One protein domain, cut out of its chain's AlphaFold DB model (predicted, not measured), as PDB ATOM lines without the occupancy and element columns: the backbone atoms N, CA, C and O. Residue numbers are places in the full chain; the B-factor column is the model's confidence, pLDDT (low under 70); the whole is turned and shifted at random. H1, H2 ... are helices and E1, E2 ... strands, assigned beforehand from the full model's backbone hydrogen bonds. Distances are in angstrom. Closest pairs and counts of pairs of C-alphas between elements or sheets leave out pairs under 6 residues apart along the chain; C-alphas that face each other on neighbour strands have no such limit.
ATOM      1  N   THR A  14     162.132  28.452 -14.699       95.81
ATOM      2  CA  THR A  14     162.803  27.785 -13.577       95.81
ATOM      3  C   THR A  14     161.936  26.640 -13.079       95.81
ATOM      4  O   THR A  14     160.963  26.876 -12.366       95.81
ATOM      5  N   GLY A  15     162.272  25.413 -13.480       95.38
ATOM      6  CA  GLY A  15     161.603  24.195 -13.021       95.38
ATOM      7  C   GLY A  15     162.135  23.700 -11.674       95.38
ATOM      8  O   GLY A  15     163.343  23.692 -11.439       95.38
ATOM      9  N   PHE A  16     161.231  23.254 -10.808       96.06
ATOM     10  CA  PHE A  16     161.521  22.530  -9.573       96.06
ATOM     11  C   PHE A  16     161.401  21.019  -9.808       96.06
ATOM     12  O   PHE A  16     160.768  20.564 -10.762       96.06
ATOM     13  N   ARG A  17     162.027  20.212  -8.941       94.12
ATOM     14  CA  ARG A  17     162.119  18.753  -9.135       94.12
ATOM     15  C   ARG A  17     160.762  18.041  -9.106       94.12
ATOM     16  O   ARG A  17     160.604  16.994  -9.722       94.12
ATOM     17  N   ASP A  18     159.808  18.613  -8.391       94.25
ATOM     18  CA  ASP A  18     158.432  18.144  -8.247       94.25
ATOM     19  C   ASP A  18     157.549  18.482  -9.471       94.25
ATOM     20  O   ASP A  18     156.395  18.066  -9.537       94.25
ATOM     21  N   GLY A  19     158.087  19.211 -10.454       94.81
ATOM     22  CA  GLY A  19     157.368  19.677 -11.640       94.81
ATOM     23  C   GLY A  19     156.711  21.050 -11.477       94.81
ATOM     24  O   GLY A  19     156.155  21.567 -12.450       94.81
ATOM     25  N   SER A  20     156.793  21.661 -10.292       97.38
ATOM     26  CA  SER A  20     156.430  23.065 -10.085       97.38
ATOM     27  C   SER A  20     157.388  23.971 -10.868       97.38
ATOM     28  O   SER A  20     158.495  23.558 -11.218       97.38
ATOM     29  N   PHE A  21     157.011  25.220 -11.155       97.69
ATOM     30  CA  PHE A  21     157.926  26.166 -11.809       97.69
ATOM     31  C   PHE A  21     157.572  27.636 -11.602       97.69
ATOM     32  O   PHE A  21     156.418  27.999 -11.384       97.69
ATOM     33  N   GLY A  22     158.581  28.493 -11.755       97.06
ATOM     34  CA  GLY A  22     158.419  29.934 -11.948       97.06
ATOM     35  C   GLY A  22     158.646  30.331 -13.407       97.06
ATOM     36  O   GLY A  22     159.598  29.863 -14.041       97.06
ATOM     37  N   TYR A  23     157.785  31.200 -13.945       97.12
ATOM     38  CA  TYR A  23     157.943  31.786 -15.277       97.12
ATOM     39  C   TYR A  23     157.287  33.166 -15.372       97.12
ATOM     40  O   TYR A  23     156.066  33.291 -15.247       97.12
ATOM     41  N   LYS A  24     158.090  34.196 -15.676       95.44
ATOM     42  CA  LYS A  24     157.655  35.606 -15.657       95.44
ATOM     43  C   LYS A  24     156.989  35.933 -14.310       95.44
ATOM     44  O   LYS A  24     157.589  35.684 -13.272       95.44
ATOM     45  N   ASP A  25     155.754  36.426 -14.340       97.12
ATOM     46  CA  ASP A  25     154.972  36.817 -13.165       97.12
ATOM     47  C   ASP A  25     154.109  35.672 -12.610       97.12
ATOM     48  O   ASP A  25     153.233  35.901 -11.777       97.12
ATOM     49  N   TYR A  26     154.326  34.435 -13.073       98.12
ATOM     50  CA  TYR A  26     153.515  33.282 -12.701       98.12
ATOM     51  C   TYR A  26     154.317  32.205 -11.985       98.12
ATOM     52  O   TYR A  26     155.463  31.903 -12.330       98.12
ATOM     53  N   TYR A  27     153.656  31.582 -11.017       98.19
ATOM     54  CA  TYR A  27     154.123  30.388 -10.335       98.19
ATOM     55  C   TYR A  27     153.119  29.261 -10.545       98.19
ATOM     56  O   TYR A  27     151.918  29.433 -10.335       98.19
ATOM     57  N   TYR A  28     153.607  28.102 -10.965       98.06
ATOM     58  CA  TYR A  28     152.823  26.885 -11.057       98.06
ATOM     59  C   TYR A  28     153.231  25.925  -9.949       98.06
ATOM     60  O   TYR A  28     154.397  25.550  -9.847       98.06
ATOM     61  N   GLU A  29     152.250  25.506  -9.164       97.75
ATOM     62  CA  GLU A  29     152.375  24.476  -8.139       97.75
ATOM     63  C   GLU A  29     151.824  23.162  -8.690       97.75
ATOM     64  O   GLU A  29     150.628  23.064  -8.994       97.75
ATOM     65  N   ALA A  30     152.688  22.160  -8.843       96.94
ATOM     66  CA  ALA A  30     152.280  20.840  -9.303       96.94
ATOM     67  C   ALA A  30     151.499  20.090  -8.210       96.94
ATOM     68  O   ALA A  30     151.857  20.116  -7.033       96.94
ATOM     69  N   ASP A  31     150.435  19.385  -8.598       95.69
ATOM     70  CA  ASP A  31     149.693  18.501  -7.698       95.69
ATOM     71  C   ASP A  31     150.291  17.089  -7.747       95.69
ATOM     72  O   ASP A  31     150.010  16.296  -8.647       95.69
ATOM     73  N   LEU A  32     151.118  16.770  -6.751       90.44
ATOM     74  CA  LEU A  32     151.813  15.481  -6.644       90.44
ATOM     75  C   LEU A  32     150.889  14.289  -6.374       90.44
ATOM     76  O   LEU A  32     151.317  13.144  -6.516       90.44
ATOM     77  N   ALA A  33     149.636  14.529  -5.980       92.88
ATOM     78  CA  ALA A  33     148.651  13.467  -5.805       92.88
ATOM     79  C   ALA A  33     147.961  13.084  -7.126       92.88
ATOM     80  O   ALA A  33     147.170  12.137  -7.153       92.88
ATOM     81  N   LYS A  34     148.229  13.814  -8.214       89.38
ATOM     82  CA  LYS A  34     147.554  13.663  -9.504       89.38
ATOM     83  C   LYS A  34     148.523  13.363 -10.644       89.38
ATOM     84  O   LYS A  34     149.727  13.210 -10.460       89.38
ATOM     85  N   ALA A  35     147.965  13.218 -11.845       81.00
ATOM     86  CA  ALA A  35     148.751  13.020 -13.050       81.00
ATOM     87  C   ALA A  35     149.645  14.236 -13.343       81.00
ATOM     88  O   ALA A  35     149.291  15.382 -13.056       81.00
ATOM     89  N   SER A  36     150.794  13.984 -13.975       75.81
ATOM     90  CA  SER A  36     151.716  15.040 -14.391       75.81
ATOM     91  C   SER A  36     151.012  16.086 -15.259       75.81
ATOM     92  O   SER A  36     150.362  15.753 -16.251       75.81
ATOM     93  N   GLY A  37     151.185  17.356 -14.901       77.81
ATOM     94  CA  GLY A  37     150.556  18.493 -15.573       77.81
ATOM     95  C   GLY A  37     149.226  18.943 -14.970       77.81
ATOM     96  O   GLY A  37     148.631  19.905 -15.463       77.81
ATOM     97  N   GLU A  38     148.787  18.315 -13.880       90.31
ATOM     98  CA  GLU A  38     147.749  18.852 -13.004       90.31
ATOM     99  C   GLU A  38     148.357  19.655 -11.854       90.31
ATOM    100  O   GLU A  38     149.356  19.267 -11.258       90.31
ATOM    101  N   GLY A  39     147.776  20.821 -11.574       95.19
ATOM    102  CA  GLY A  39     148.292  21.741 -10.568       95.19
ATOM    103  C   GLY A  39     147.550  23.070 -10.568       95.19
ATOM    104  O   GLY A  39     146.544  23.235 -11.267       95.19
ATOM    105  N   THR A  40     148.053  24.025  -9.792       97.31
ATOM    106  CA  THR A  40     147.461  25.358  -9.649       97.31
ATOM    107  C   THR A  40     148.430  26.430 -10.136       97.31
ATOM    108  O   THR A  40     149.606  26.418  -9.797       97.31
ATOM    109  N   CYS A  41     147.927  27.366 -10.941       97.81
ATOM    110  CA  CYS A  41     148.684  28.517 -11.425       97.81
ATOM    111  C   CYS A  41     148.346  29.739 -10.564       97.81
ATOM    112  O   CYS A  41     147.171  29.998 -10.283       97.81
ATOM    113  N   TYR A  42     149.364  30.492 -10.169       98.50
ATOM    114  CA  TYR A  42     149.263  31.679  -9.332       98.50
ATOM    115  C   TYR A  42     149.960  32.856 -10.005       98.50
ATOM    116  O   TYR A  42     150.981  32.690 -10.672       98.50
ATOM    117  N   ASP A  43     149.413  34.046  -9.807       98.25
ATOM    118  CA  ASP A  43     150.121  35.296 -10.060       98.25
ATOM    119  C   ASP A  43     151.018  35.599  -8.853       98.25
ATOM    120  O   ASP A  43     150.540  35.639  -7.720       98.25
ATOM    121  N   VAL A  44     152.318  35.781  -9.086       96.94
ATOM    122  CA  VAL A  44     153.321  35.951  -8.022       96.94
ATOM    123  C   VAL A  44     153.128  37.272  -7.283       96.94
ATOM    124  O   VAL A  44     153.363  37.345  -6.083       96.94
ATOM    125  N   SER A  45     152.679  38.318  -7.980       97.31
ATOM    126  CA  SER A  45     152.535  39.652  -7.390       97.31
ATOM    127  C   SER A  45     151.354  39.750  -6.424       97.31
ATOM    128  O   SER A  45     151.408  40.480  -5.435       97.31
ATOM    129  N   THR A  46     150.277  39.022  -6.713       97.62
ATOM    130  CA  THR A  46     149.030  39.051  -5.941       97.62
ATOM    131  C   THR A  46     148.820  37.814  -5.081       97.62
ATOM    132  O   THR A  46     147.888  37.807  -4.276       97.62
ATOM    133  N   GLU A  47     149.629  36.772  -5.283       96.88
ATOM    134  CA  GLU A  47     149.516  35.443  -4.666       96.88
ATOM    135  C   GLU A  47     148.164  34.753  -4.934       96.88
ATOM    136  O   GLU A  47     147.772  33.789  -4.271       96.88
ATOM    137  N   LYS A  48     147.405  35.240  -5.923       98.25
ATOM    138  CA  LYS A  48     146.070  34.725  -6.237       98.25
ATOM    139  C   LYS A  48     146.132  33.656  -7.308       98.25
ATOM    140  O   LYS A  48     146.899  33.740  -8.263       98.25
ATOM    141  N   LYS A  49     145.229  32.680  -7.178       98.19
ATOM    142  CA  LYS A  49     144.972  31.682  -8.218       98.19
ATOM    143  C   LYS A  49     144.522  32.375  -9.499       98.19
ATOM    144  O   LYS A  49     143.606  33.198  -9.472       98.19
ATOM    145  N   VAL A  50     145.132  31.990 -10.610       97.88
ATOM    146  CA  VAL A  50     144.789  32.462 -11.951       97.88
ATOM    147  C   VAL A  50     144.460  31.290 -12.867       97.88
ATOM    148  O   VAL A  50     144.641  30.118 -12.532       97.88
ATOM    149  N   GLU A  51     143.928  31.602 -14.044       96.56
ATOM    150  CA  GLU A  51     143.588  30.584 -15.029       96.56
ATOM    151  C   GLU A  51     144.822  29.798 -15.491       96.56
ATOM    152  O   GLU A  51     145.855  30.358 -15.852       96.56
ATOM    153  N   MET A  52     144.671  28.480 -15.616       94.44
ATOM    154  CA  MET A  52     145.754  27.580 -16.021       94.44
ATOM    155  C   MET A  52     146.361  27.903 -17.402       94.44
ATOM    156  O   MET A  52     147.467  27.470 -17.715       94.44
ATOM    157  N   LYS A  53     145.671  28.683 -18.248       95.00
ATOM    158  CA  LYS A  53     146.180  29.118 -19.561       95.00
ATOM    159  C   LYS A  53     147.508  29.884 -19.481       95.00
ATOM    160  O   LYS A  53     148.265  29.825 -20.441       95.00
ATOM    161  N   PHE A  54     147.794  30.554 -18.360       95.25
ATOM    162  CA  PHE A  54     149.038  31.309 -18.167       95.25
ATOM    163  C   PHE A  54     150.256  30.413 -17.897       95.25
ATOM    164  O   PHE A  54     151.371  30.795 -18.231       95.25
ATOM    165  N   CYS A  55     150.035  29.209 -17.360       96.38
ATOM    166  CA  CYS A  55     151.083  28.242 -17.023       96.38
ATOM    167  C   CYS A  55     151.158  27.057 -18.016       96.38
ATOM    168  O   CYS A  55     152.160  26.350 -18.080       96.38
ATOM    169  N   ARG A  56     150.100  26.807 -18.804       94.00
ATOM    170  CA  ARG A  56     149.912  25.564 -19.582       94.00
ATOM    171  C   ARG A  56     151.069  25.205 -20.515       94.00
ATOM    172  O   ARG A  56     151.373  24.023 -20.644       94.00
ATOM    173  N   ASN A  57     151.680  26.184 -21.179       94.31
ATOM    174  CA  ASN A  57     152.768  25.905 -22.120       94.31
ATOM    175  C   ASN A  57     154.009  25.397 -21.372       94.31
ATOM    176  O   ASN A  57     154.570  24.366 -21.727       94.31
ATOM    177  N   GLN A  58     154.356  26.066 -20.274       95.94
ATOM    178  CA  GLN A  58     155.538  25.770 -19.471       95.94
ATOM    179  C   GLN A  58     155.438  24.428 -18.739       95.94
ATOM    180  O   GLN A  58     156.457  23.780 -18.540       95.94
ATOM    181  N   VAL A  59     154.230  23.959 -18.402       95.25
ATOM    182  CA  VAL A  59     154.027  22.615 -17.828       95.25
ATOM    183  C   VAL A  59     154.671  21.531 -18.689       95.25
ATOM    184  O   VAL A  59     155.341  20.635 -18.175       95.25
ATOM    185  N   LYS A  60     154.457  21.608 -20.007       93.25
ATOM    186  CA  LYS A  60     155.017  20.634 -20.938       93.25
ATOM    187  C   LYS A  60     156.538  20.769 -20.997       93.25
ATOM    188  O   LYS A  60     157.229  19.766 -20.844       93.25
ATOM    189  N   ASP A  61     157.029  21.998 -21.140       94.75
ATOM    190  CA  ASP A  61     158.460  22.294 -21.249       94.75
ATOM    191  C   ASP A  61     159.240  21.789 -20.022       94.75
ATOM    192  O   ASP A  61     160.249  21.102 -20.168       94.75
ATOM    193  N   VAL A  62     158.746  22.056 -18.806       95.50
ATOM    194  CA  VAL A  62     159.378  21.600 -17.554       95.50
ATOM    195  C   VAL A  62     159.360  20.079 -17.451       95.50
ATOM    196  O   VAL A  62     160.378  19.477 -17.113       95.50
ATOM    197  N   SER A  63     158.238  19.432 -17.780       93.31
ATOM    198  CA  SER A  63     158.153  17.967 -17.739       93.31
ATOM    199  C   SER A  63     159.144  17.307 -18.701       93.31
ATOM    200  O   SER A  63     159.774  16.310 -18.345       93.31
ATOM    201  N   GLU A  64     159.304  17.854 -19.907       93.94
ATOM    202  CA  GLU A  64     160.261  17.352 -20.895       93.94
ATOM    203  C   GLU A  64     161.711  17.596 -20.462       93.94
ATOM    204  O   GLU A  64     162.531  16.684 -20.572       93.94
ATOM    205  N   GLN A  65     162.023  18.771 -19.903       94.88
ATOM    206  CA  GLN A  65     163.358  19.071 -19.375       94.88
ATOM    207  C   GLN A  65     163.756  18.128 -18.237       94.88
ATOM    208  O   GLN A  65     164.864  17.594 -18.260       94.88
ATOM    209  N   LEU A  66     162.861  17.878 -17.275       94.75
ATOM    210  CA  LEU A  66     163.135  16.972 -16.157       94.75
ATOM    211  C   LEU A  66     163.365  15.536 -16.638       94.75
ATOM    212  O   LEU A  66     164.367  14.931 -16.273       94.75
ATOM    213  N   LYS A  67     162.499  15.021 -17.520       93.62
ATOM    214  CA  LYS A  67     162.650  13.668 -18.086       93.62
ATOM    215  C   LYS A  67     163.945  13.510 -18.871       93.62
ATOM    216  O   LYS A  67     164.607  12.486 -18.755       93.62
ATOM    217  N   LEU A  68     164.305  14.509 -19.676       94.06
ATOM    218  CA  LEU A  68     165.554  14.481 -20.429       94.06
ATOM    219  C   LEU A  68     166.768  14.573 -19.494       94.06
ATOM    220  O   LEU A  68     167.763  13.900 -19.738       94.06
ATOM    221  N   SER A  69     166.689  15.372 -18.424       94.06
ATOM    222  CA  SER A  69     167.749  15.452 -17.412       94.06
ATOM    223  C   SER A  69     167.972  14.102 -16.752       94.06
ATOM    224  O   SER A  69     169.115  13.670 -16.633       94.06
ATOM    225  N   ASP A  70     166.887  13.442 -16.353       94.06
ATOM    226  CA  ASP A  70     166.936  12.130 -15.714       94.06
ATOM    227  C   ASP A  70     167.542  11.103 -16.654       94.06
ATOM    228  O   ASP A  70     168.503  10.442 -16.285       94.06
ATOM    229  N   LYS A  71     167.067  11.056 -17.902       93.81
ATOM    230  CA  LYS A  71     167.583  10.134 -18.910       93.81
ATOM    231  C   LYS A  71     169.090  10.288 -19.121       93.81
ATOM    232  O   LYS A  71     169.820   9.305 -19.065       93.81
ATOM    233  N   ILE A  72     169.560  11.524 -19.305       93.38
ATOM    234  CA  ILE A  72     170.986  11.814 -19.501       93.38
ATOM    235  C   ILE A  72     171.821  11.336 -18.305       93.38
ATOM    236  O   ILE A  72     172.899  10.778 -18.501       93.38
ATOM    237  N   ILE A  73     171.340  11.564 -17.080       92.00
ATOM    238  CA  ILE A  73     172.053  11.203 -15.848       92.00
ATOM    239  C   ILE A  73     172.018   9.687 -15.607       92.00
ATOM    240  O   ILE A  73     173.033   9.111 -15.225       92.00
ATOM    241  N   GLU A  74     170.870   9.043 -15.813       94.25
ATOM    242  CA  GLU A  74     170.656   7.620 -15.531       94.25
ATOM    243  C   GLU A  74     171.312   6.708 -16.572       94.25
ATOM    244  O   GLU A  74     171.882   5.678 -16.211       94.25
ATOM    245  N   GLU A  75     171.256   7.079 -17.852       93.19
ATOM    246  CA  GLU A  75     171.804   6.278 -18.954       93.19
ATOM    247  C   GLU A  75     173.233   6.689 -19.336       93.19
ATOM    248  O   GLU A  75     173.838   6.064 -20.204       93.19
ATOM    249  N   ASN A  76     173.785   7.718 -18.683       81.62
ATOM    250  CA  ASN A  76     175.102   8.279 -18.985       81.62
ATOM    251  C   ASN A  76     175.263   8.648 -20.474       81.62
ATOM    252  O   ASN A  76     176.304   8.408 -21.079       81.62
TER     253      ASN A  76
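What this domain is: This is residues 14 to 76 of the 79 residues of an uncharacterized protein of Exiguobacterium sp. Helios (UniProt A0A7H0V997). A small three-stranded sheet, E1, E2 and E3, makes a compact head, and one long helix, H1, meets it with its first turns and then sticks out as an arm, residues 67 to 76 standing free. The arm makes much of the length. The printed part has 63 residues, with three named strands followed by one named helix; the sheet's order is E1, E2, E3, antiparallel throughout, and the class is mixed, helices and strands. The whole is only just compact, close to loose, with a radius of gyration of the C-alphas of 12.3 A, and it is elongated, spanning 42 by 24 by 15 A.

Where its parts are: E1 is residues 21 to 23, 6.6 A long, beginning at C-alpha 21 at (157.926, 26.166, -11.809). E2, residues 26 to 30, is 13.0 A long, and E3, residues 39 to 43, is 13.7 A. H1, residues 56 to 75, is 29.2 A long and ends at C-alpha 75 at (171.804, 6.278, -18.954).

How they stand to each other: The strands form a meander, each the antiparallel neighbour of the one before. E1 and E2 are a hairpin at 163 degrees, with N 21 and O 28 2.9 A apart, within hydrogen-bond range. E2 and E3 are a hairpin at 162 degrees, with N 42 and O 27 2.8 A apart, also within range. E1 and E3, the edge strands, are apart. H1 is on the sheet but only grazes it, with residues 56 to 62; the closest C-alphas of E1 and H1 are those of Phe 21 and Val 62, 7.5 A apart. In H1, 15 of 16 O i to N i+4 pairs are within hydrogen-bond range.

The domain as a whole: The C-alphas farthest apart, of Thr 46 and Asn 76, are 42.4 A from each other. Without the free stretch, the body spans 27 by 21 by 17 A. The link from E3 to H1, 12 residues, is long. The printed part has no cut, and no printed residue is under 70 in pLDDT.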